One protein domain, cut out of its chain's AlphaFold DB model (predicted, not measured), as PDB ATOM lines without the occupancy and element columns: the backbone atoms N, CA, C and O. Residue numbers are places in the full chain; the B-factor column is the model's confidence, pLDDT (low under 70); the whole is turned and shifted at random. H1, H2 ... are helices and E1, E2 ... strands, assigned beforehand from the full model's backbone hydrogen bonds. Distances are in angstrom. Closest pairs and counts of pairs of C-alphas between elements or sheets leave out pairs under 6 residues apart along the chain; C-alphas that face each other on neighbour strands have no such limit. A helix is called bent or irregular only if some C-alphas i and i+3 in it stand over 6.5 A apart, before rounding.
ATOM      1  N   ILE A  12     159.320 197.631 275.475       95.44
ATOM      2  CA  ILE A  12     159.827 197.324 274.137       95.44
ATOM      3  C   ILE A  12     161.128 196.554 274.304       95.44
ATOM      4  O   ILE A  12     162.083 197.048 274.898       95.44
ATOM      5  N   GLU A  13     161.170 195.349 273.758       95.75
ATOM      6  CA  GLU A  13     162.281 194.430 273.986       95.75
ATOM      7  C   GLU A  13     163.150 194.341 272.742       95.75
ATOM      8  O   GLU A  13     162.646 194.058 271.655       95.75
ATOM      9  N   VAL A  14     164.454 194.585 272.877       96.50
ATOM     10  CA  VAL A  14     165.393 194.556 271.749       96.50
ATOM     11  C   VAL A  14     166.260 193.304 271.819       96.50
ATOM     12  O   VAL A  14     167.064 193.122 272.733       96.50
ATOM     13  N   LEU A  15     166.132 192.443 270.814       96.00
ATOM     14  CA  LEU A  15     166.845 191.174 270.682       96.00
ATOM     15  C   LEU A  15     167.731 191.206 269.436       96.00
ATOM     16  O   LEU A  15     167.439 191.903 268.472       96.00
ATOM     17  N   GLY A  16     168.836 190.471 269.449       94.88
ATOM     18  CA  GLY A  16     169.790 190.436 268.338       94.88
ATOM     19  C   GLY A  16     171.034 189.633 268.715       94.88
ATOM     20  O   GLY A  16     171.391 189.620 269.899       94.88
ATOM     21  N   PRO A  17     171.713 188.976 267.759       94.31
ATOM     22  CA  PRO A  17     172.998 188.351 268.034       94.31
ATOM     23  C   PRO A  17     174.063 189.401 268.379       94.31
ATOM     24  O   PRO A  17     173.923 190.605 268.123       94.31
ATOM     25  N   VAL A  18     175.161 188.945 268.986       92.75
ATOM     26  CA  VAL A  18     176.295 189.816 269.308       92.75
ATOM     27  C   VAL A  18     176.823 190.440 268.018       92.75
ATOM     28  O   VAL A  18     177.132 189.745 267.060       92.75
ATOM     29  N   GLY A  19     176.923 191.768 267.993       91.94
ATOM     30  CA  GLY A  19     177.382 192.502 266.816       91.94
ATOM     31  C   GLY A  19     176.270 193.015 265.902       91.94
ATOM     32  O   GLY A  19     176.545 193.948 265.149       91.94
ATOM     33  N   ALA A  20     175.014 192.579 266.050       93.56
ATOM     34  CA  ALA A  20     173.872 193.053 265.250       93.56
ATOM     35  C   ALA A  20     173.443 194.510 265.522       93.56
ATOM     36  O   ALA A  20     172.358 194.933 265.140       93.56
ATOM     37  N   GLY A  21     174.260 195.302 266.219       94.19
ATOM     38  CA  GLY A  21     173.988 196.721 266.447       94.19
ATOM     39  C   GLY A  21     172.917 197.019 267.500       94.19
ATOM     40  O   GLY A  21     172.492 198.166 267.582       94.19
ATOM     41  N   ARG A  22     172.516 196.049 268.339       95.12
ATOM     42  CA  ARG A  22     171.485 196.227 269.384       95.12
ATOM     43  C   ARG A  22     171.701 197.475 270.248       95.12
ATOM     44  O   ARG A  22     170.832 198.333 270.308       95.12
ATOM     45  N   LYS A  23     172.882 197.607 270.862       92.81
ATOM     46  CA  LYS A  23     173.214 198.750 271.737       92.81
ATOM     47  C   LYS A  23     173.162 200.090 270.999       92.81
ATOM     48  O   LYS A  23     172.756 201.097 271.566       92.81
ATOM     49  N   SER A  24     173.578 200.102 269.731       92.69
ATOM     50  CA  SER A  24     173.505 201.294 268.883       92.69
ATOM     51  C   SER A  24     172.059 201.655 268.565       92.69
ATOM     52  O   SER A  24     171.715 202.827 268.640       92.69
ATOM     53  N   LEU A  25     171.217 200.663 268.261       93.94
ATOM     54  CA  LEU A  25     169.796 200.863 268.004       93.94
ATOM     55  C   LEU A  25     169.074 201.409 269.242       93.94
ATOM     56  O   LEU A  25     168.398 202.422 269.123       93.94
ATOM     57  N   VAL A  26     169.275 200.809 270.421       93.38
ATOM     58  CA  VAL A  26     168.700 201.299 271.693       93.38
ATOM     59  C   VAL A  26     169.106 202.751 271.935       93.38
ATOM     60  O   VAL A  26     168.245 203.613 272.065       93.38
ATOM     61  N   ARG A  27     170.407 203.055 271.851       90.00
ATOM     62  CA  ARG A  27     170.906 204.423 272.032       90.00
ATOM     63  C   ARG A  27     170.296 205.409 271.035       90.00
ATOM     64  O   ARG A  27     170.053 206.551 271.400       90.00
ATOM     65  N   LEU A  28     170.092 204.998 269.782       88.06
ATOM     66  CA  LEU A  28     169.476 205.829 268.745       88.06
ATOM     67  C   LEU A  28     167.977 206.050 268.994       88.06
ATOM     68  O   LEU A  28     167.484 207.140 268.717       88.06
ATOM     69  N   LEU A  29     167.269 205.063 269.544       90.00
ATOM     70  CA  LEU A  29     165.868 205.196 269.947       90.00
ATOM     71  C   LEU A  29     165.718 206.095 271.184       90.00
ATOM     72  O   LEU A  29     164.850 206.962 271.188       90.00
ATOM     73  N   ASP A  30     166.593 205.967 272.185       86.19
ATOM     74  CA  ASP A  30     166.632 206.857 273.364       86.19
ATOM     75  C   ASP A  30     166.868 208.314 272.949       86.19
ATOM     76  O   ASP A  30     166.270 209.262 273.449       86.19
ATOM     77  N   VAL A  31     167.744 208.487 271.971       83.56
ATOM     78  CA  VAL A  31     168.060 209.770 271.361       83.56
ATOM     79  C   VAL A  31     166.879 210.344 270.583       83.56
ATOM     80  O   VAL A  31     166.550 211.514 270.749       83.56
ATOM     81  N   ALA A  32     166.250 209.536 269.727       82.62
ATOM     82  CA  ALA A  32     165.125 209.973 268.908       82.62
ATOM     83  C   ALA A  32     163.905 210.310 269.771       82.62
ATOM     84  O   ALA A  32     163.106 211.165 269.408       82.62
ATOM     85  N   SER A  33     163.790 209.655 270.922       80.69
ATOM     86  CA  SER A  33     162.674 209.821 271.836       80.69
ATOM     87  C   SER A  33     162.822 210.947 272.842       80.69
ATOM     88  O   SER A  33     161.819 211.464 273.313       80.69
ATOM     89  N   ALA A  34     164.036 211.369 273.169       76.44
ATOM     90  CA  ALA A  34     164.229 212.429 274.148       76.44
ATOM     91  C   ALA A  34     163.798 213.832 273.659       76.44
ATOM     92  O   ALA A  34     163.692 214.755 274.467       76.44
ATOM     93  N   GLY A  35     163.468 213.980 272.370       68.31
ATOM     94  CA  GLY A  35     162.730 215.135 271.844       68.31
ATOM     95  C   GLY A  35     161.223 215.117 272.141       68.31
ATOM     96  O   GLY A  35     160.564 216.145 272.001       68.31
ATOM     97  N   GLU A  36     160.673 213.980 272.572       67.69
ATOM     98  CA  GLU A  36     159.272 213.808 272.949       67.69
ATOM     99  C   GLU A  36     159.182 213.760 274.479       67.69
ATOM    100  O   GLU A  36     159.836 212.963 275.151       67.69
ATOM    101  N   SER A  37     158.400 214.662 275.069       45.78
ATOM    102  CA  SER A  37     158.240 214.773 276.521       45.78
ATOM    103  C   SER A  37     157.706 213.465 277.122       45.78
ATOM    104  O   SER A  37     156.512 213.193 277.055       45.78
ATOM    105  N   SER A  38     158.615 212.685 277.721       55.28
ATOM    106  CA  SER A  38     158.431 211.360 278.334       55.28
ATOM    107  C   SER A  38     157.833 210.290 277.414       55.28
ATOM    108  O   SER A  38     156.635 210.283 277.135       55.28
ATOM    109  N   LEU A  39     158.650 209.310 277.020       59.78
ATOM    110  CA  LEU A  39     158.119 208.108 276.390       59.78
ATOM    111  C   LEU A  39     157.229 207.338 277.366       59.78
ATOM    112  O   LEU A  39     157.631 207.103 278.508       59.78
ATOM    113  N   PRO A  40     156.067 206.849 276.919       78.12
ATOM    114  CA  PRO A  40     155.202 206.036 277.756       78.12
ATOM    115  C   PRO A  40     155.703 204.589 277.914       78.12
ATOM    116  O   PRO A  40     154.945 203.767 278.412       78.12
ATOM    117  N   PHE A  41     156.922 204.240 277.480       84.00
ATOM    118  CA  PHE A  41     157.444 202.867 277.471       84.00
ATOM    119  C   PHE A  41     158.907 202.772 277.919       84.00
ATOM    120  O   PHE A  41     159.671 203.728 277.823       84.00
ATOM    121  N   GLU A  42     159.290 201.581 278.375       90.12
ATOM    122  CA  GLU A  42     160.645 201.206 278.787       90.12
ATOM    123  C   GLU A  42     161.299 200.347 277.688       90.12
ATOM    124  O   GLU A  42     160.696 199.375 277.229       90.12
ATOM    125  N   ILE A  43     162.519 200.685 277.251       88.69
ATOM    126  CA  ILE A  43     163.291 199.869 276.300       88.69
ATOM    127  C   ILE A  43     164.228 198.951 277.092       88.69
ATOM    128  O   ILE A  43     165.080 199.433 277.836       88.69
ATOM    129  N   VAL A  44     164.092 197.634 276.926       92.00
ATOM    130  CA  VAL A  44     164.889 196.626 277.648       92.00
ATOM    131  C   VAL A  44     165.563 195.642 276.686       92.00
ATOM    132  O   VAL A  44     165.080 195.388 275.585       92.00
ATOM    133  N   GLU A  45     166.703 195.075 277.086       88.31
ATOM    134  CA  GLU A  45     167.460 194.097 276.276       88.31
ATOM    135  C   GLU A  45     167.131 192.627 276.609       88.31
ATOM    136  O   GLU A  45     167.733 191.711 276.036       88.31
ATOM    137  N   GLU A  46     166.203 192.394 277.538       87.88
ATOM    138  CA  GLU A  46     165.795 191.069 278.010       87.88
ATOM    139  C   GLU A  46     164.358 190.761 277.595       87.88
ATOM    140  O   GLU A  46     163.479 191.615 277.701       87.88
ATOM    141  N   LEU A  47     164.133 189.526 277.129       88.69
ATOM    142  CA  LEU A  47     162.812 189.076 276.706       88.69
ATOM    143  C   LEU A  47     161.948 188.755 277.934       88.69
ATOM    144  O   LEU A  47     162.289 187.845 278.694       88.69
ATOM    145  N   SER A  48     160.834 189.459 278.121       90.44
ATOM    146  CA  SER A  48     159.838 189.145 279.147       90.44
ATOM    147  C   SER A  48     158.711 188.277 278.581       90.44
ATOM    148  O   SER A  48     158.623 188.011 277.382       90.44
ATOM    149  N   SER A  49     157.819 187.814 279.456       85.50
ATOM    150  CA  SER A  49     156.643 187.038 279.049       85.50
ATOM    151  C   SER A  49     155.569 187.883 278.352       85.50
ATOM    152  O   SER A  49     154.710 187.334 277.658       85.50
ATOM    153  N   GLU A  50     155.584 189.208 278.537       90.62
ATOM    154  CA  GLU A  50     154.541 190.118 278.048       90.62
ATOM    155  C   GLU A  50     155.102 191.408 277.412       90.62
ATOM    156  O   GLU A  50     154.746 192.513 277.835       90.62
ATOM    157  N   PRO A  51     155.932 191.310 276.356       93.94
ATOM    158  CA  PRO A  51     156.360 192.485 275.607       93.94
ATOM    159  C   PRO A  51     155.167 193.241 275.022       93.94
ATOM    160  O   PRO A  51     154.222 192.646 274.491       93.94
ATOM    161  N   ALA A  52     155.246 194.572 275.038       94.25
ATOM    162  CA  ALA A  52     154.337 195.416 274.271       94.25
ATOM    163  C   ALA A  52     154.732 195.458 272.785       94.25
ATOM    164  O   ALA A  52     153.862 195.563 271.919       94.25
ATOM    165  N   ALA A  53     156.032 195.346 272.501       96.56
ATOM    166  CA  ALA A  53     156.605 195.143 271.175       96.56
ATOM    167  C   ALA A  53     157.982 194.468 271.279       96.56
ATOM    168  O   ALA A  53     158.664 194.599 272.296       96.56
ATOM    169  N   VAL A  54     158.403 193.789 270.210       96.88
ATOM    170  CA  VAL A  54     159.737 193.174 270.107       96.88
ATOM    171  C   VAL A  54     160.468 193.733 268.888       96.88
ATOM    172  O   VAL A  54     159.926 193.728 267.787       96.88
ATOM    173  N   LEU A  55     161.705 194.194 269.062       97.38
ATOM    174  CA  LEU A  55     162.611 194.616 267.994       97.38
ATOM    175  C   LEU A  55     163.696 193.553 267.805       97.38
ATOM    176  O   LEU A  55     164.501 193.313 268.698       97.38
ATOM    177  N   LEU A  56     163.740 192.929 266.633       96.56
ATOM    178  CA  LEU A  56     164.759 191.965 266.242       96.56
ATOM    179  C   LEU A  56     165.821 192.652 265.386       96.56
ATOM    180  O   LEU A  56     165.634 192.844 264.187       96.56
ATOM    181  N   ALA A  57     166.938 193.022 265.996       96.75
ATOM    182  CA  ALA A  57     168.086 193.579 265.300       96.75
ATOM    183  C   ALA A  57     168.875 192.464 264.598       96.75
ATOM    184  O   ALA A  57     169.366 191.536 265.241       96.75
ATOM    185  N   CYS A  58     169.046 192.584 263.285       96.00
ATOM    186  CA  CYS A  58     169.954 191.746 262.505       96.00
ATOM    187  C   CYS A  58     170.750 192.611 261.527       96.00
ATOM    188  O   CYS A  58     170.327 193.709 261.166       96.00
ATOM    189  N   GLN A  59     171.932 192.145 261.132       94.50
ATOM    190  CA  GLN A  59     172.812 192.894 260.245       94.50
ATOM    191  C   GLN A  59     172.828 192.233 258.856       94.50
ATOM    192  O   GLN A  59     173.092 191.034 258.759       94.50
ATOM    193  N   PRO A  60     172.600 192.985 257.767       92.12
ATOM    194  CA  PRO A  60     172.836 192.477 256.430       92.12
ATOM    195  C   PRO A  60     174.348 192.371 256.169       92.12
ATOM    196  O   PRO A  60     175.143 193.224 256.570       92.12
ATOM    197  N   THR A  61     174.766 191.305 255.493       89.62
ATOM    198  CA  THR A  61     176.148 191.140 255.023       89.62
ATOM    199  C   THR A  61     176.455 192.127 253.894       89.62
ATOM    200  O   THR A  61     175.552 192.661 253.258       89.62
ATOM    201  N   VAL A  62     177.740 192.316 253.570       76.44
ATOM    202  CA  VAL A  62     178.190 193.174 252.447       76.44
ATOM    203  C   VAL A  62     177.552 192.768 251.106       76.44
ATOM    204  O   VAL A  62     177.414 193.587 250.204       76.44
ATOM    205  N   LYS A  63     177.120 191.507 250.969       79.12
ATOM    206  CA  LYS A  63     176.414 191.000 249.780       79.12
ATOM    207  C   LYS A  63     174.896 191.227 249.814       79.12
ATOM    208  O   LYS A  63     174.198 190.653 248.988       79.12
ATOM    209  N   GLY A  64     174.371 191.977 250.782       75.00
ATOM    210  CA  GLY A  64     172.932 192.203 250.946       75.00
ATOM    211  C   GLY A  64     172.187 191.099 251.698       75.00
ATOM    212  O   GLY A  64     171.060 191.325 252.129       75.00
ATOM    213  N   LYS A  65     172.823 189.941 251.912       82.62
ATOM    214  CA  LYS A  65     172.184 188.767 252.516       82.62
ATOM    215  C   LYS A  65     172.196 188.840 254.028       82.62
ATOM    216  O   LYS A  65     173.237 189.165 254.595       82.62
ATOM    217  N   VAL A  66     171.111 188.466 254.693       84.69
ATOM    218  CA  VAL A  66     171.138 188.228 256.143       84.69
ATOM    219  C   VAL A  66     171.603 186.797 256.395       84.69
ATOM    220  O   VAL A  66     171.099 185.858 255.780       84.69
ATOM    221  N   ALA A  67     172.599 186.624 257.263       87.75
ATOM    222  CA  ALA A  67     173.091 185.295 257.593       87.75
ATOM    223  C   ALA A  67     171.984 184.502 258.300       87.75
ATOM    224  O   ALA A  67     171.414 184.955 259.292       87.75
ATOM    225  N   ARG A  68     171.686 183.298 257.803       89.38
ATOM    226  CA  ARG A  68     170.710 182.400 258.441       89.38
ATOM    227  C   ARG A  68     171.077 182.117 259.903       89.38
ATOM    228  O   ARG A  68     170.188 182.077 260.747       89.38
ATOM    229  N   ASP A  69     172.373 182.022 260.185       89.00
ATOM    230  CA  ASP A  69     172.936 181.799 261.521       89.00
ATOM    231  C   ASP A  69     172.589 182.929 262.511       89.00
ATOM    232  O   ASP A  69     172.467 182.678 263.708       89.00
ATOM    233  N   ASP A  70     172.357 184.155 262.026       89.19
ATOM    234  CA  ASP A  70     171.899 185.279 262.855       89.19
ATOM    235  C   ASP A  70     170.389 185.210 263.138       89.19
ATOM    236  O   ASP A  70     169.922 185.679 264.178       89.19
ATOM    237  N   LEU A  71     169.613 184.629 262.217       94.50
ATOM    238  CA  LEU A  71     168.154 184.543 262.305       94.50
ATOM    239  C   LEU A  71     167.677 183.354 263.143       94.50
ATOM    240  O   LEU A  71     166.640 183.452 263.794       94.50
ATOM    241  N   GLU A  72     168.411 182.243 263.162       94.56
ATOM    242  CA  GLU A  72     168.005 181.027 263.878       94.56
ATOM    243  C   GLU A  72     167.857 181.223 265.404       94.56
ATOM    244  O   GLU A  72     166.818 180.831 265.953       94.56
ATOM    245  N   PRO A  73     168.787 181.896 266.115       93.56
ATOM    246  CA  PRO A  73     168.609 182.207 267.533       93.56
ATOM    247  C   PRO A  73     167.384 183.092 267.795       93.56
ATOM    248  O   PRO A  73     166.664 182.876 268.773       93.56
ATOM    249  N   LEU A  74     167.119 184.057 266.908       94.06
ATOM    250  CA  LEU A  74     165.979 184.970 267.012       94.06
ATOM    251  C   LEU A  74     164.659 184.235 266.773       94.06
ATOM    252  O   LEU A  74     163.721 184.378 267.556       94.06
ATOM    253  N   ALA A  75     164.601 183.382 265.752       94.88
ATOM    254  CA  ALA A  75     163.448 182.538 265.473       94.88
ATOM    255  C   ALA A  75     163.142 181.600 266.648       94.88
ATOM    256  O   ALA A  75     161.989 181.468 267.053       94.88
ATOM    257  N   LYS A  76     164.170 181.009 267.273       93.75
ATOM    258  CA  LYS A  76     164.007 180.181 268.476       93.75
ATOM    259  C   LYS A  76     163.404 180.969 269.644       93.75
ATOM    260  O   LYS A  76     162.531 180.444 270.337       93.75
ATOM    261  N   GLN A  77     163.836 182.213 269.856       92.94
ATOM    262  CA  GLN A  77     163.263 183.101 270.875       92.94
ATOM    263  C   GLN A  77     161.808 183.471 270.560       92.94
ATOM    264  O   GLN A  77     160.958 183.371 271.443       92.94
ATOM    265  N   LEU A  78     161.491 183.806 269.306       93.19
ATOM    266  CA  LEU A  78     160.119 184.097 268.881       93.19
ATOM    267  C   LEU A  78     159.194 182.883 269.005       93.19
ATOM    268  O   LEU A  78     158.076 183.019 269.489       93.19
ATOM    269  N   ASN A  79     159.656 181.695 268.619       93.25
ATOM    270  CA  ASN A  79     158.889 180.458 268.757       93.25
ATOM    271  C   ASN A  79     158.615 180.144 270.233       93.25
ATOM    272  O   ASN A  79     157.513 179.723 270.580       93.25
ATOM    273  N   ARG A  80     159.587 180.399 271.121       91.50
ATOM    274  CA  ARG A  80     159.391 180.281 272.569       91.50
ATOM    275  C   ARG A  80     158.353 181.282 273.081       91.50
ATOM    276  O   ARG A  80     157.451 180.865 273.800       91.50
ATOM    277  N   LEU A  81     158.447 182.552 272.679       92.00
ATOM    278  CA  LEU A  81     157.483 183.593 273.042       92.00
ATOM    279  C   LEU A  81     156.072 183.243 272.550       92.00
ATOM    280  O   LEU A  81     155.117 183.300 273.319       92.00
ATOM    281  N   SER A  82     155.940 182.831 271.288       90.44
ATOM    282  CA  SER A  82     154.677 182.382 270.695       90.44
ATOM    283  C   SER A  82     154.090 181.197 271.470       90.44
ATOM    284  O   SER A  82     152.928 181.238 271.868       90.44
ATOM    285  N   ALA A  83     154.903 180.188 271.803       89.12
ATOM    286  CA  ALA A  83     154.462 179.034 272.585       89.12
ATOM    287  C   ALA A  83     154.058 179.397 274.027       89.12
ATOM    288  O   ALA A  83     153.059 178.887 274.534       89.12
ATOM    289  N   GLU A  84     154.809 180.270 274.704       90.31
ATOM    290  CA  GLU A  84     154.474 180.762 276.048       90.31
ATOM    291  C   GLU A  84     153.155 181.539 276.041       90.31
ATOM    292  O   GLU A  84     152.284 181.271 276.870       90.31
ATOM    293  N   ARG A  85     152.963 182.414 275.051       89.94
ATOM    294  CA  ARG A  85     151.721 183.168 274.854       89.94
ATOM    295  C   ARG A  85     150.538 182.292 274.447       89.94
ATOM    296  O   ARG A  85     149.414 182.548 274.869       89.94
ATOM    297  N   GLY A  86     150.780 181.255 273.649       85.94
ATOM    298  CA  GLY A  86     149.782 180.243 273.313       85.94
ATOM    299  C   GLY A  86     149.304 179.506 274.564       85.94
ATOM    300  O   GLY A  86     148.102 179.387 274.785       85.94
ATOM    301  N   ARG A  87     150.234 179.102 275.445       85.81
ATOM    302  CA  ARG A  87     149.912 178.468 276.737       85.81
ATOM    303  C   ARG A  87     149.151 179.392 277.686       85.81
ATOM    304  O   ARG A  87     148.243 178.925 278.365       85.81
ATOM    305  N   SER A  88     149.491 180.680 277.732       83.69
ATOM    306  CA  SER A  88     148.781 181.659 278.568       83.69
ATOM    307  C   SER A  88     147.481 182.175 277.946       83.69
ATOM    308  O   SER A  88     146.817 183.017 278.547       83.69
ATOM    309  N   CYS A  89     147.095 181.679 276.761       84.69
ATOM    310  CA  CYS A  89     145.946 182.172 275.999       84.69
ATOM    311  C   CYS A  89     145.988 183.701 275.808       84.69
ATOM    312  O   CYS A  89     144.958 184.379 275.825       84.69
ATOM    313  N   ALA A  90     147.189 184.262 275.641       82.56
ATOM    314  CA  ALA A  90     147.363 185.694 275.474       82.56
ATOM    315  C   ALA A  90     146.747 186.140 274.143       82.56
ATOM    316  O   ALA A  90     147.103 185.648 273.064       82.56
ATOM    317  N   VAL A  91     145.801 187.077 274.228       80.81
ATOM    318  CA  VAL A  91     145.029 187.527 273.068       80.81
ATOM    319  C   VAL A  91     145.758 188.642 272.325       80.81
ATOM    320  O   VAL A  91     146.325 189.556 272.925       80.81
ATOM    321  N   GLY A  92     145.696 188.576 270.997       81.81
ATOM    322  CA  GLY A  92     146.235 189.597 270.111       81.81
ATOM    323  C   GLY A  92     147.679 189.332 269.699       81.81
ATOM    324  O   GLY A  92     148.490 188.795 270.460       81.81
ATOM    325  N   ALA A  93     147.982 189.734 268.465       88.12
ATOM    326  CA  ALA A  93     149.311 189.581 267.908       88.12
ATOM    327  C   ALA A  93     150.261 190.645 268.464       88.12
ATOM    328  O   ALA A  93     149.985 191.843 268.329       88.12
ATOM    329  N   VAL A  94     151.364 190.203 269.075       93.75
ATOM    330  CA  VAL A  94     152.434 191.109 269.517       93.75
ATOM    331  C   VAL A  94     153.118 191.666 268.272       93.75
ATOM    332  O   VAL A  94     153.466 190.881 267.382       93.75
ATOM    333  N   PRO A  95     153.294 192.992 268.165       95.56
ATOM    334  CA  PRO A  95     154.050 193.569 267.068       95.56
ATOM    335  C   PRO A  95     155.537 193.229 267.227       95.56
ATOM    336  O   PRO A  95     156.156 193.520 268.252       95.56
ATOM    337  N   VAL A  96     156.099 192.602 266.200       96.44
ATOM    338  CA  VAL A  96     157.509 192.227 266.101       96.44
ATOM    339  C   VAL A  96     158.105 192.956 264.907       96.44
ATOM    340  O   VAL A  96     157.604 192.817 263.800       96.44
ATOM    341  N   PHE A  97     159.181 193.710 265.096       97.25
ATOM    342  CA  PHE A  97     159.874 194.415 264.021       97.25
ATOM    343  C   PHE A  97     161.208 193.730 263.740       97.25
ATOM    344  O   PHE A  97     162.086 193.735 264.595       97.25
ATOM    345  N   LEU A  98     161.385 193.162 262.549       97.06
ATOM    346  CA  LEU A  98     162.692 192.755 262.046       97.06
ATOM    347  C   LEU A  98     163.413 193.992 261.516       97.06
ATOM    348  O   LEU A  98     163.053 194.532 260.470       97.06
ATOM    349  N   VAL A  99     164.404 194.452 262.269       97.62
ATOM    350  CA  VAL A  99     165.158 195.672 261.998       97.62
ATOM    351  C   VAL A  99     166.516 195.294 261.422       97.62
ATOM    352  O   VAL A  99     167.388 194.791 262.135       97.62
ATOM    353  N   LEU A 100     166.713 195.576 260.134       97.44
ATOM    354  CA  LEU A 100     168.041 195.562 259.533       97.44
ATOM    355  C   LEU A 100     168.829 196.749 260.087       97.44
ATOM    356  O   LEU A 100     168.414 197.899 259.937       97.44
ATOM    357  N   THR A 101     169.940 196.489 260.764       97.19
ATOM    358  CA  THR A 101     170.823 197.524 261.311       97.19
ATOM    359  C   THR A 101     172.070 197.681 260.451       97.19
ATOM    360  O   THR A 101     172.418 196.800 259.667       97.19
ATOM    361  N   LYS A 102     172.778 198.807 260.611       95.75
ATOM    362  CA  LYS A 102     174.002 199.128 259.851       95.75
ATOM    363  C   LYS A 102     173.792 199.083 258.334       95.75
ATOM    364  O   LYS A 102     174.662 198.669 257.569       95.75
ATOM    365  N   CYS A 103     172.610 199.506 257.904       96.25
ATOM    366  CA  CYS A 103     172.216 199.562 256.504       96.25
ATOM    367  C   CYS A 103     173.092 200.498 255.652       96.25
ATOM    368  O   CYS A 103     173.093 200.391 254.428       96.25
ATOM    369  N   ASP A 104     173.872 201.379 256.279       94.81
ATOM    370  CA  ASP A 104     174.922 202.164 255.632       94.81
ATOM    371  C   ASP A 104     175.991 201.304 254.951       94.81
ATOM    372  O   ASP A 104     176.524 201.704 253.921       94.81
ATOM    373  N   LEU A 105     176.249 200.096 255.460       94.88
ATOM    374  CA  LEU A 105     177.234 199.173 254.892       94.88
ATOM    375  C   LEU A 105     176.771 198.490 253.597       94.88
ATOM    376  O   LEU A 105     177.561 197.795 252.963       94.88
ATOM    377  N   LEU A 106     175.499 198.655 253.217       94.81
ATOM    378  CA  LEU A 106     174.954 198.115 251.967       94.81
ATOM    379  C   LEU A 106     175.239 199.009 250.757       94.81
ATOM    380  O   LEU A 106     175.136 198.542 249.619       94.81
ATOM    381  N   ALA A 107     175.567 200.283 250.988       94.06
ATOM    382  CA  ALA A 107     175.885 201.207 249.912       94.06
ATOM    383  C   ALA A 107     177.243 200.878 249.288       94.06
ATOM    384  O   ALA A 107     178.225 200.601 249.981       94.06
ATOM    385  N   GLN A 108     177.303 200.950 247.966       95.19
ATOM    386  CA  GLN A 108     178.533 200.905 247.189       95.19
ATOM    387  C   GLN A 108     178.931 202.320 246.736       95.19
ATOM    388  O   GLN A 108     178.079 203.203 246.638       95.19
ATOM    389  N   PRO A 109     180.220 202.564 246.429       92.44
ATOM    390  CA  PRO A 109     180.730 203.911 246.146       92.44
ATOM    391  C   PRO A 109     180.063 204.659 244.980       92.44
ATOM    392  O   PRO A 109     180.166 205.880 244.914       92.44
ATOM    393  N   ALA A 110     179.418 203.946 244.053       95.06
ATOM    394  CA  ALA A 110     178.754 204.521 242.881       95.06
ATOM    395  C   ALA A 110     177.226 204.626 243.031       95.06
ATOM    396  O   ALA A 110     176.561 205.082 242.105       95.06
ATOM    397  N   ASP A 111     176.673 204.204 244.170       95.25
ATOM    398  CA  ASP A 111     175.228 204.131 244.360       95.25
ATOM    399  C   ASP A 111     174.606 205.514 244.419       95.25
ATOM    400  O   ASP A 111     175.035 206.368 245.194       95.25
ATOM    401  N   THR A 112     173.522 205.706 243.681       94.00
ATOM    402  CA  THR A 112     172.584 206.793 243.942       94.00
ATOM    403  C   THR A 112     171.710 206.465 245.159       94.00
ATOM    404  O   THR A 112     171.669 205.337 245.657       94.00
ATOM    405  N   LEU A 113     170.944 207.449 245.642       88.56
ATOM    406  CA  LEU A 113     169.936 207.202 246.681       88.56
ATOM    407  C   LEU A 113     168.906 206.145 246.264       88.56
ATOM    408  O   LEU A 113     168.467 205.381 247.119       88.56
ATOM    409  N   GLY A 114     168.542 206.091 244.980       86.19
ATOM    410  CA  GLY A 114     167.635 205.067 244.458       86.19
ATOM    411  C   GLY A 114     168.220 203.665 244.617       86.19
ATOM    412  O   GLY A 114     167.596 202.819 245.250       86.19
ATOM    413  N   ASP A 115     169.456 203.466 244.156       93.19
ATOM    414  CA  ASP A 115     170.116 202.150 244.147       93.19
ATOM    415  C   ASP A 115     170.328 201.580 245.558       93.19
ATOM    416  O   ASP A 115     170.256 200.366 245.780       93.19
ATOM    417  N   TRP A 116     170.612 202.455 246.528       94.31
ATOM    418  CA  TRP A 116     170.749 202.053 247.925       94.31
ATOM    419  C   TRP A 116     169.398 201.694 248.550       94.31
ATOM    420  O   TRP A 116     169.300 200.674 249.231       94.31
ATOM    421  N   LEU A 117     168.348 202.487 248.302       91.50
ATOM    422  CA  LEU A 117     166.998 202.189 248.791       91.50
ATOM    423  C   LEU A 117     166.456 200.881 248.202       91.50
ATOM    424  O   LEU A 117     165.906 200.072 248.944       91.50
ATOM    425  N   GLU A 118     166.671 200.628 246.912       87.88
ATOM    426  CA  GLU A 118     166.289 199.368 246.266       87.88
ATOM    427  C   GLU A 118     166.974 198.166 246.933       87.88
ATOM    428  O   GLU A 118     166.322 197.183 247.292       87.88
ATOM    429  N   ARG A 119     168.281 198.271 247.212       93.44
ATOM    430  CA  ARG A 119     169.020 197.248 247.968       93.44
ATOM    431  C   ARG A 119     168.486 197.043 249.376       93.44
ATOM    432  O   ARG A 119     168.432 195.907 249.836       93.44
ATOM    433  N   LEU A 120     168.085 198.112 250.063       93.75
ATOM    434  CA  LEU A 120     167.476 197.997 251.385       93.75
ATOM    435  C   LEU A 120     166.159 197.226 251.340       93.75
ATOM    436  O   LEU A 120     165.928 196.370 252.196       93.75
ATOM    437  N   GLU A 121     165.307 197.503 250.356       91.75
ATOM    438  CA  GLU A 121     164.052 196.772 250.165       91.75
ATOM    439  C   GLU A 121     164.295 195.302 249.817       91.75
ATOM    440  O   GLU A 121     163.665 194.420 250.411       91.75
ATOM    441  N   ALA A 122     165.256 195.025 248.932       89.12
ATOM    442  CA  ALA A 122     165.658 193.667 248.581       89.12
ATOM    443  C   ALA A 122     166.183 192.899 249.806       89.12
ATOM    444  O   ALA A 122     165.719 191.794 250.088       89.12
ATOM    445  N   SER A 123     167.078 193.505 250.596       93.44
ATOM    446  CA  SER A 123     167.597 192.909 251.833       93.44
ATOM    447  C   SER A 123     166.500 192.668 252.871       93.44
ATOM    448  O   SER A 123     166.527 191.647 253.555       93.44
ATOM    449  N   LYS A 124     165.512 193.571 253.002       93.75
ATOM    450  CA  LYS A 124     164.357 193.358 253.894       93.75
ATOM    451  C   LYS A 124     163.531 192.153 253.455       93.75
ATOM    452  O   LYS A 124     163.176 191.329 254.297       93.75
ATOM    453  N   HIS A 125     163.248 192.040 252.157       87.12
ATOM    454  CA  HIS A 125     162.533 190.895 251.596       87.12
ATOM    455  C   HIS A 125     163.295 189.586 251.810       87.12
ATOM    456  O   HIS A 125     162.703 188.615 252.277       87.12
ATOM    457  N   GLU A 126     164.601 189.562 251.539       91.50
ATOM    458  CA  GLU A 126     165.436 188.375 251.747       91.50
ATOM    459  C   GLU A 126     165.461 187.960 253.224       91.50
ATOM    460  O   GLU A 126     165.272 186.787 253.539       91.50
ATOM    461  N   ALA A 127     165.618 188.915 254.146       93.00
ATOM    462  CA  ALA A 127     165.592 188.643 255.581       93.00
ATOM    463  C   ALA A 127     164.249 188.051 256.033       93.00
ATOM    464  O   ALA A 127     164.216 187.097 256.811       93.00
ATOM    465  N   ALA A 128     163.139 188.588 255.519       89.56
ATOM    466  CA  ALA A 128     161.802 188.083 255.807       89.56
ATOM    467  C   ALA A 128     161.601 186.659 255.272       89.56
ATOM    468  O   ALA A 128     161.142 185.789 256.012       89.56
ATOM    469  N   GLN A 129     162.001 186.408 254.021       90.19
ATOM    470  CA  GLN A 129     161.939 185.086 253.394       90.19
ATOM    471  C   GLN A 129     162.822 184.064 254.116       90.19
ATOM    472  O   GLN A 129     162.426 182.911 254.254       90.19
ATOM    473  N   ALA A 130     163.995 184.474 254.606       93.44
ATOM    474  CA  ALA A 130     164.896 183.610 255.361       93.44
ATOM    475  C   ALA A 130     164.377 183.309 256.776       93.44
ATOM    476  O   ALA A 130     164.580 182.204 257.281       93.44
ATOM    477  N   LEU A 131     163.694 184.266 257.412       94.12
ATOM    478  CA  LEU A 131     163.117 184.097 258.745       94.12
ATOM    479  C   LEU A 131     161.843 183.243 258.723       94.12
ATOM    480  O   LEU A 131     161.647 182.422 259.616       94.12
ATOM    481  N   GLN A 132     160.989 183.407 257.710       91.25
ATOM    482  CA  GLN A 132     159.692 182.730 257.608       91.25
ATOM    483  C   GLN A 132     159.737 181.201 257.827       91.25
ATOM    484  O   GLN A 132     158.948 180.729 258.643       91.25
ATOM    485  N   PRO A 133     160.636 180.413 257.200       92.75
ATOM    486  CA  PRO A 133     160.702 178.965 257.420       92.75
ATOM    487  C   PRO A 133     161.277 178.567 258.789       92.75
ATOM    488  O   PRO A 133     161.182 177.404 259.170       92.75
ATOM    489  N   LEU A 134     161.908 179.498 259.517       93.50
ATOM    490  CA  LEU A 134     162.426 179.260 260.871       93.50
ATOM    491  C   LEU A 134     161.354 179.494 261.945       93.50
ATOM    492  O   LEU A 134     161.479 179.009 263.074       93.50
ATOM    493  N   LEU A 135     160.308 180.249 261.612       92.25
ATOM    494  CA  LEU A 135     159.166 180.454 262.489       92.25
ATOM    495  C   LEU A 135     158.247 179.237 262.405       92.25
ATOM    496  O   LEU A 135     157.916 178.759 261.320       92.25
ATOM    497  N   ALA A 136     157.829 178.733 263.564       79.06
ATOM    498  CA  ALA A 136     156.817 177.694 263.612       79.06
ATOM    499  C   ALA A 136     155.541 178.222 262.932       79.06
ATOM    500  O   ALA A 136     155.187 179.390 263.151       79.06
ATOM    501  N   PRO A 137     154.844 177.397 262.127       71.25
ATOM    502  CA  PRO A 137     153.580 177.796 261.533       71.25
ATOM    503  C   PRO A 137     152.641 178.203 262.664       71.25
ATOM    504  O   PRO A 137     152.227 177.392 263.488       71.25
ATOM    505  N   SER A 138     152.375 179.500 262.747       58.44
ATOM    506  CA  SER A 138     151.381 180.029 263.662       58.44
ATOM    507  C   SER A 138     150.044 179.853 262.962       58.44
ATOM    508  O   SER A 138     149.862 180.402 261.877       58.44
ATOM    509  N   GLU A 139     149.131 179.079 263.547       54.91
ATOM    510  CA  GLU A 139     147.744 179.015 263.080       54.91
ATOM    511  C   GLU A 139     147.217 180.458 262.938       54.91
ATOM    512  O   GLU A 139     147.225 181.211 263.925       54.91
ATOM    513  N   PRO A 140     146.829 180.905 261.727       51.84
ATOM    514  CA  PRO A 140     146.373 182.271 261.521       51.84
ATOM    515  C   PRO A 140     145.139 182.537 262.395       51.84
ATOM    516  O   PRO A 140     144.088 181.935 262.209       51.84
ATOM    517  N   GLY A 141     145.278 183.439 263.373       51.31
ATOM    518  CA  GLY A 141     144.206 183.803 264.310       51.31
ATOM    519  C   GLY A 141     144.240 183.107 265.679       51.31
ATOM    520  O   GLY A 141     143.360 183.378 266.498       51.31
ATOM    521  N   GLY A 142     145.244 182.268 265.964       60.94
ATOM    522  CA  GLY A 142     145.426 181.617 267.268       60.94
ATOM    523  C   GLY A 142     145.989 182.524 268.377       60.94
ATOM    524  O   GLY A 142     146.544 183.599 268.129       60.94
ATOM    525  N   PHE A 143     145.866 182.076 269.633       63.47
ATOM    526  CA  PHE A 143     146.570 182.681 270.772       63.47
ATOM    527  C   PHE A 143     148.084 182.661 270.538       63.47
ATOM    528  O   PHE A 143     148.621 181.697 269.999       63.47
ATOM    529  N   GLY A 144     148.779 183.721 270.950       74.62
ATOM    530  CA  GLY A 144     150.231 183.816 270.768       74.62
ATOM    531  C   GLY A 144     150.712 184.192 269.363       74.62
ATOM    532  O   GLY A 144     151.917 184.164 269.128       74.62
ATOM    533  N   ALA A 145     149.820 184.613 268.457       84.88
ATOM    534  CA  ALA A 145     150.217 185.138 267.151       84.88
ATOM    535  C   ALA A 145     151.265 186.266 267.265       84.88
ATOM    536  O   ALA A 145     151.257 187.077 268.197       84.88
ATOM    537  N   LEU A 146     152.153 186.345 266.277       88.94
ATOM    538  CA  LEU A 146     153.158 187.400 266.142       88.94
ATOM    539  C   LEU A 146     152.892 188.154 264.838       88.94
ATOM    540  O   LEU A 146     152.608 187.537 263.813       88.94
ATOM    541  N   ARG A 147     152.965 189.488 264.864       89.12
ATOM    542  CA  ARG A 147     152.820 190.318 263.662       89.12
ATOM    543  C   ARG A 147     154.183 190.861 263.269       89.12
ATOM    544  O   ARG A 147     154.685 191.756 263.937       89.12
ATOM    545  N   LEU A 148     154.761 190.317 262.202       93.19
ATOM    546  CA  LEU A 148     156.072 190.734 261.716       93.19
ATOM    547  C   LEU A 148     155.972 192.016 260.873       93.19
ATOM    548  O   LEU A 148     155.178 192.098 259.940       93.19
ATOM    549  N   HIS A 149     156.809 192.994 261.194       93.69
ATOM    550  CA  HIS A 149     157.037 194.237 260.469       93.69
ATOM    551  C   HIS A 149     158.504 194.275 260.038       93.69
ATOM    552  O   HIS A 149     159.372 193.848 260.792       93.69
ATOM    553  N   LEU A 150     158.801 194.782 258.844       95.06
ATOM    554  CA  LEU A 150     160.172 194.868 258.336       95.06
ATOM    555  C   LEU A 150     160.633 196.318 258.365       95.06
ATOM    556  O   LEU A 150     159.906 197.205 257.917       95.06
ATOM    557  N   TRP A 151     161.842 196.560 258.857       97.31
ATOM    558  CA  TRP A 151     162.406 197.900 258.929       97.31
ATOM    559  C   TRP A 151     163.905 197.913 258.647       97.31
ATOM    560  O   TRP A 151     164.586 196.902 258.798       97.31
ATOM    561  N   ALA A 152     164.423 199.067 258.236       96.88
ATOM    562  CA  ALA A 152     165.839 199.275 257.967       96.88
ATOM    563  C   ALA A 152     166.326 200.527 258.696       96.88
ATOM    564  O   ALA A 152     165.661 201.562 258.684       96.88
ATOM    565  N   THR A 153     167.485 200.423 259.341       97.12
ATOM    566  CA  THR A 153     168.101 201.510 260.099       97.12
ATOM    567  C   THR A 153     169.588 201.606 259.805       97.12
ATOM    568  O   THR A 153     170.307 200.605 259.730       97.12
ATOM    569  N   ALA A 154     170.073 202.835 259.678       94.81
ATOM    570  CA  ALA A 154     171.497 203.123 259.592       94.81
ATOM    571  C   ALA A 154     171.856 204.200 260.610       94.81
ATOM    572  O   ALA A 154     171.083 205.133 260.829       94.81
ATOM    573  N   VAL A 155     173.043 204.091 261.214       92.00
ATOM    574  CA  VAL A 155     173.533 205.116 262.152       92.00
ATOM    575  C   VAL A 155     173.748 206.441 261.419       92.00
ATOM    576  O   VAL A 155     173.607 207.503 262.014       92.00
ATOM    577  N   ARG A 156     174.097 206.367 260.131       91.31
ATOM    578  CA  ARG A 156     174.322 207.501 259.236       91.31
ATOM    579  C   ARG A 156     173.829 207.130 257.849       91.31
ATOM    580  O   ARG A 156     173.938 205.971 257.462       91.31
ATOM    581  N   ARG A 157     173.341 208.087 257.068       90.44
ATOM    582  CA  ARG A 157     173.147 207.870 255.632       90.44
ATOM    583  C   ARG A 157     174.523 207.702 254.950       90.44
ATOM    584  O   ARG A 157     175.423 208.496 255.237       90.44
ATOM    585  N   PRO A 158     174.718 206.687 254.088       91.94
ATOM    586  CA  PRO A 158     175.976 206.512 253.370       91.94
ATOM    587  C   PRO A 158     176.221 207.664 252.386       91.94
ATOM    588  O   PRO A 158     175.291 208.366 251.982       91.94
ATOM    589  N   ALA A 159     177.482 207.867 252.002       90.88
ATOM    590  CA  ALA A 159     177.828 208.798 250.933       90.88
ATOM    591  C   ALA A 159     177.388 208.193 249.592       90.88
ATOM    592  O   ALA A 159     177.897 207.148 249.196       90.88
ATOM    593  N   LEU A 160     176.424 208.837 248.936       92.38
ATOM    594  CA  LEU A 160     175.790 208.363 247.705       92.38
ATOM    595  C   LEU A 160     176.104 209.325 246.557       92.38
ATOM    596  O   LEU A 160     176.180 210.541 246.759       92.38
ATOM    597  N   ALA A 161     176.263 208.792 245.350       92.38
ATOM    598  CA  ALA A 161     176.481 209.549 244.128       92.38
ATOM    599  C   ALA A 161     175.337 210.551 243.896       92.38
ATOM    600  O   ALA A 161     174.155 210.206 243.960       92.38
ATOM    601  N   GLY A 162     175.695 211.817 243.659       85.88
ATOM    602  CA  GLY A 162     174.740 212.916 243.467       85.88
ATOM    603  C   GLY A 162     174.027 213.390 244.741       85.88
ATOM    604  O   GLY A 162     173.255 214.343 244.680       85.88
ATOM    605  N   GLY A 163     174.280 212.763 245.894       79.44
ATOM    606  CA  GLY A 163     173.772 213.221 247.182       79.44
ATOM    607  C   GLY A 163     174.590 214.396 247.733       79.44
ATOM    608  O   GLY A 163     175.795 214.481 247.477       79.44
ATOM    609  N   PRO A 164     173.979 215.301 248.520       76.06
ATOM    610  CA  PRO A 164     174.727 216.349 249.197       76.06
ATOM    611  C   PRO A 164     175.795 215.710 250.102       76.06
ATOM    612  O   PRO A 164     175.484 214.782 250.859       76.06
ATOM    613  N   PRO A 165     177.053 216.177 250.055       71.56
ATOM    614  CA  PRO A 165     178.105 215.618 250.887       71.56
ATOM    615  C   PRO A 165     177.764 215.830 252.369       71.56
ATOM    616  O   PRO A 165     177.651 216.964 252.835       71.56
ATOM    617  N   GLY A 166     177.627 214.732 253.119       59.56
ATOM    618  CA  GLY A 166     177.766 214.754 254.577       59.56
ATOM    619  C   GLY A 166     176.502 214.862 255.434       59.56
ATOM    620  O   GLY A 166     176.634 215.196 256.610       59.56
ATOM    621  N   THR A 167     175.298 214.541 254.946       63.16
ATOM    622  CA  THR A 167     174.145 214.389 255.857       63.16
ATOM    623  C   THR A 167     174.329 213.132 256.719       63.16
ATOM    624  O   THR A 167     173.932 212.041 256.319       63.16
ATOM    625  N   GLN A 168     174.954 213.263 257.897       75.06
ATOM    626  CA  GLN A 168     175.184 212.164 258.854       75.06
ATOM    627  C   GLN A 168     173.917 211.749 259.624       75.06
ATOM    628  O   GLN A 168     174.019 211.180 260.707       75.06
ATOM    629  N   GLU A 169     172.736 212.040 259.081       81.94
ATOM    630  CA  GLU A 169     171.457 211.756 259.727       81.94
ATOM    631  C   GLU A 169     171.239 210.246 259.859       81.94
ATOM    632  O   GLU A 169     171.504 209.512 258.894       81.94
ATOM    633  N   PRO A 170     170.769 209.752 261.023       92.00
ATOM    634  CA  PRO A 170     170.364 208.369 261.161       92.00
ATOM    635  C   PRO A 170     169.204 208.109 260.208       92.00
ATOM    636  O   PRO A 170     168.227 208.855 260.161       92.00
ATOM    637  N   PHE A 171     169.296 207.030 259.445       94.06
ATOM    638  CA  PHE A 171     168.245 206.662 258.510       94.06
ATOM    639  C   PHE A 171     167.235 205.746 259.198       94.06
ATOM    640  O   PHE A 171     167.628 204.747 259.800       94.06
ATOM    641  N   GLY A 172     165.945 206.074 259.098       92.31
ATOM    642  CA  GLY A 172     164.832 205.198 259.475       92.31
ATOM    643  C   GLY A 172     164.607 205.000 260.978       92.31
ATOM    644  O   GLY A 172     163.650 204.332 261.350       92.31
ATOM    645  N   VAL A 173     165.453 205.544 261.858       94.38
ATOM    646  CA  VAL A 173     165.336 205.360 263.320       94.38
ATOM    647  C   VAL A 173     164.093 206.049 263.877       94.38
ATOM    648  O   VAL A 173     163.355 205.455 264.660       94.38
ATOM    649  N   ARG A 174     163.856 207.305 263.489       88.25
ATOM    650  CA  ARG A 174     162.714 208.080 263.986       88.25
ATOM    651  C   ARG A 174     161.407 207.472 263.499       88.25
ATOM    652  O   ARG A 174     160.478 207.289 264.272       88.25
ATOM    653  N   GLU A 175     161.363 207.100 262.228       89.88
ATOM    654  CA  GLU A 175     160.202 206.460 261.636       89.88
ATOM    655  C   GLU A 175     159.944 205.084 262.278       89.88
ATOM    656  O   GLU A 175     158.789 204.762 262.549       89.88
ATOM    657  N   LEU A 176     160.993 204.316 262.618       95.06
ATOM    658  CA  LEU A 176     160.860 203.095 263.424       95.06
ATOM    659  C   LEU A 176     160.220 203.398 264.781       95.06
ATOM    660  O   LEU A 176     159.258 202.732 265.150       95.06
ATOM    661  N   LEU A 177     160.722 204.399 265.509       93.31
ATOM    662  CA  LEU A 177     160.201 204.782 266.823       93.31
ATOM    663  C   LEU A 177     158.703 205.114 266.756       93.31
ATOM    664  O   LEU A 177     157.918 204.539 267.511       93.31
ATOM    665  N   THR A 178     158.300 205.962 265.805       86.56
ATOM    666  CA  THR A 178     156.892 206.326 265.587       86.56
ATOM    667  C   THR A 178     156.032 205.103 265.250       86.56
ATOM    668  O   THR A 178     154.930 204.941 265.774       86.56
ATOM    669  N   GLN A 179     156.524 204.194 264.401       89.50
ATOM    670  CA  GLN A 179     155.791 202.969 264.060       89.50
ATOM    671  C   GLN A 179     155.636 202.031 265.259       89.50
ATOM    672  O   GLN A 179     154.567 201.451 265.459       89.50
ATOM    673  N   VAL A 180     156.676 201.896 266.081       94.56
ATOM    674  CA  VAL A 180     156.641 201.056 267.280       94.56
ATOM    675  C   VAL A 180     155.687 201.641 268.318       94.56
ATOM    676  O   VAL A 180     154.871 200.902 268.865       94.56
ATOM    677  N   GLN A 181     155.710 202.959 268.529       91.06
ATOM    678  CA  GLN A 181     154.756 203.680 269.376       91.06
ATOM    679  C   GLN A 181     153.311 203.401 268.969       91.06
ATOM    680  O   GLN A 181     152.501 202.954 269.787       91.06
ATOM    681  N   HIS A 182     152.993 203.606 267.689       85.19
ATOM    682  CA  HIS A 182     151.666 203.318 267.165       85.19
ATOM    683  C   HIS A 182     151.293 201.852 267.377       85.19
ATOM    684  O   HIS A 182     150.212 201.573 267.891       85.19
ATOM    685  N   ALA A 183     152.192 200.914 267.064       89.12
ATOM    686  CA  ALA A 183     151.934 199.487 267.215       89.12
ATOM    687  C   ALA A 183     151.690 199.071 268.678       89.12
ATOM    688  O   ALA A 183     150.783 198.273 268.933       89.12
ATOM    689  N   VAL A 184     152.439 199.639 269.630       93.12
ATOM    690  CA  VAL A 184     152.266 199.431 271.078       93.12
ATOM    691  C   VAL A 184     150.908 199.951 271.544       93.12
ATOM    692  O   VAL A 184     150.170 199.220 272.212       93.12
ATOM    693  N   HIS A 185     150.527 201.173 271.162       88.06
ATOM    694  CA  HIS A 185     149.217 201.735 271.507       88.06
ATOM    695  C   HIS A 185     148.068 200.892 270.947       88.06
ATOM    696  O   HIS A 185     147.099 200.582 271.651       88.06
ATOM    697  N   ASP A 186     148.199 200.463 269.695       83.25
ATOM    698  CA  ASP A 186     147.216 199.622 269.028       83.25
ATOM    699  C   ASP A 186     147.093 198.246 269.700       83.25
ATOM    700  O   ASP A 186     145.985 197.740 269.906       83.25
ATOM    701  N   TYR A 187     148.225 197.644 270.074       90.50
ATOM    702  CA  TYR A 187     148.269 196.380 270.803       90.50
ATOM    703  C   TYR A 187     147.617 196.510 272.183       90.50
ATOM    704  O   TYR A 187     146.725 195.722 272.501       90.50
ATOM    705  N   ALA A 188     147.953 197.545 272.958       88.31
ATOM    706  CA  ALA A 188     147.347 197.803 274.264       88.31
ATOM    707  C   ALA A 188     145.821 197.980 274.163       88.31
ATOM    708  O   ALA A 188     145.061 197.411 274.954       88.31
ATOM    709  N   ARG A 189     145.343 198.714 273.148       86.62
ATOM    710  CA  ARG A 189     143.908 198.896 272.883       86.62
ATOM    711  C   ARG A 189     143.222 197.571 272.535       86.62
ATOM    712  O   ARG A 189     142.135 197.295 273.052       86.62
ATOM    713  N   ARG A 190     143.837 196.750 271.672       85.25
ATOM    714  CA  ARG A 190     143.306 195.436 271.271       85.25
ATOM    715  C   ARG A 190     143.261 194.465 272.442       85.25
ATOM    716  O   ARG A 190     142.197 193.902 272.684       85.25
ATOM    717  N   SER A 191     144.358 194.344 273.184       85.81
ATOM    718  CA  SER A 191     144.467 193.479 274.359       85.81
ATOM    719  C   SER A 191     143.371 193.810 275.379       85.81
ATOM    720  O   SER A 191     142.544 192.957 275.689       85.81
ATOM    721  N   ARG A 192     143.204 195.088 275.756       85.69
ATOM    722  CA  ARG A 192     142.123 195.520 276.667       85.69
ATOM    723  C   ARG A 192     140.723 195.172 276.150       85.69
ATOM    724  O   ARG A 192     139.874 194.710 276.915       85.69
ATOM    725  N   LYS A 193     140.450 195.395 274.858       83.44
ATOM    726  CA  LYS A 193     139.141 195.089 274.250       83.44
ATOM    727  C   LYS A 193     138.878 193.581 274.217       83.44
ATOM    728  O   LYS A 193     137.751 193.156 274.468       83.44
ATOM    729  N   GLN A 194     139.896 192.787 273.908       81.75
ATOM    730  CA  GLN A 194     139.801 191.335 273.826       81.75
ATOM    731  C   GLN A 194     139.675 190.692 275.204       81.75
ATOM    732  O   GLN A 194     138.787 189.864 275.366       81.75
TER     733      GLN A 194
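AT A GLANCE: This is residues 12 to 194 of the 633 residues of an uncharacterized protein of Gemmataceae bacterium (UniProt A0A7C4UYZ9). A strongly twisted sheet of five parallel strands makes the core of a three-layered body, with helices H2 and H4 over one face and H1 and H5 over the other. The short H3 sits off the sheet and touches H4, and a stretch with no named element, residues 153 to 172, leads from E5 to H5. The printed part has 183 residues, with five named helices and five named strands in the order E1 H1 E2 E3 H2 E4 H3 H4 E5 H5; across the sheet the order is E2 E1 E3 E4 E5, and the class is mixed, helices and strands. The whole is compact, with a radius of gyration of the C-alphas of 16.8 A and spans of 53 by 40 by 26 A.

HOW THE PARTS SIT: The sheet runs from edge strand E2, residues 42 to 44, through E1, residues 12 to 15, E3, residues 53 to 58, and E4, residues 94 to 100, to edge strand E5, residues 146 to 152. E2 and E1 are parallel at 15 degrees, with N 12 and O 42 within hydrogen-bond range at 2.8 A. E1 and E3 are parallel at 25 degrees, with N 55 and O 13 at 2.8 A. E3 and E4 are parallel at 21 degrees, with N 56 and O 97 at 2.7 A. E4 and E5 are parallel at 26 degrees, with N 149 and O 96 at 2.7 A. H5, residues 173 to 194, is on the sheet at a height of 8.6 A, over E3 and E4; its closest C-alphas to E4 are those of Ala 183 and Pro 95, 6.3 A apart. It runs along the strands, at 7 degrees to E4 on the local plane. H2, residues 68 to 87, lies on the opposite face from H5, at a height of 9.6 A, over E3 and E4 and along the strands. H4, residues 113 to 134, is over E4 and E5 at a height of 8.6 A, slantwise to the strands at 46 degrees to E4 on the local plane. H2 and H4 touch at a steep tilt of 55 degrees, the same way, through residues 68 to 76 and 130 to 134 alone; the closest C-alphas are those of Ala 75 and Leu 134, 5.7 A apart. H1, residues 22 to 33, is on the sheet at a height of 8.5 A, only just over E1, on which 3 of its C-alphas fall. It touches H5 about perpendicular, at 84 degrees, with the C-alphas of Ala 32 and Arg 174 closest at 5.8 A; H5 does so with residues 173 to 177 alone. H3, residues 103 to 106, is not on the sheet and touches H4, at residues 116 to 120 of H4 alone, with the C-alphas of Leu 106 and Trp 116 closest at 7.0 A. H2 and H5 are apart, as are H4 and H5. Three strand-helix-strand units, two parallel neighbour strands with helix between, have right-handed crossovers: E1, H1, E2; E3, H2, E4; and E4, H3 H4, E5. Every O i to N i+4 pair is within hydrogen-bond range in H1 and H5, against 14 of 16 in H2 and 16 of 18 in H4; H3 is too short for such a pair.

IN THESE COORDINATES: E1 begins at C-alpha 12, (159.827, 197.324, 274.137). E4 and E5 measure 19.1 A and 19.2 A, and E3 16.3 A. H4 is 32.2 A long and only just irregular, with C-alphas 130 and 133 6.6 A apart. H2 is 28.0 A long, from C-alpha 68 at (170.710, 182.400, 258.441). H5 is 31.0 A long and ends at C-alpha 194, (139.801, 191.335, 273.826). H1 is 16.4 A long.

THE WHOLE: The two C-alphas farthest apart, those of Arg 87 and Gly 162, are 53.9 A apart. The printed part has no cut. The links from H4 to E5, 11 residues, and from E5 to H5, 20 residues, are long. Mean pLDDT of the printed part is 87.9; residues 35 to 39, 138 to 143 and 166 to 167 are under 70.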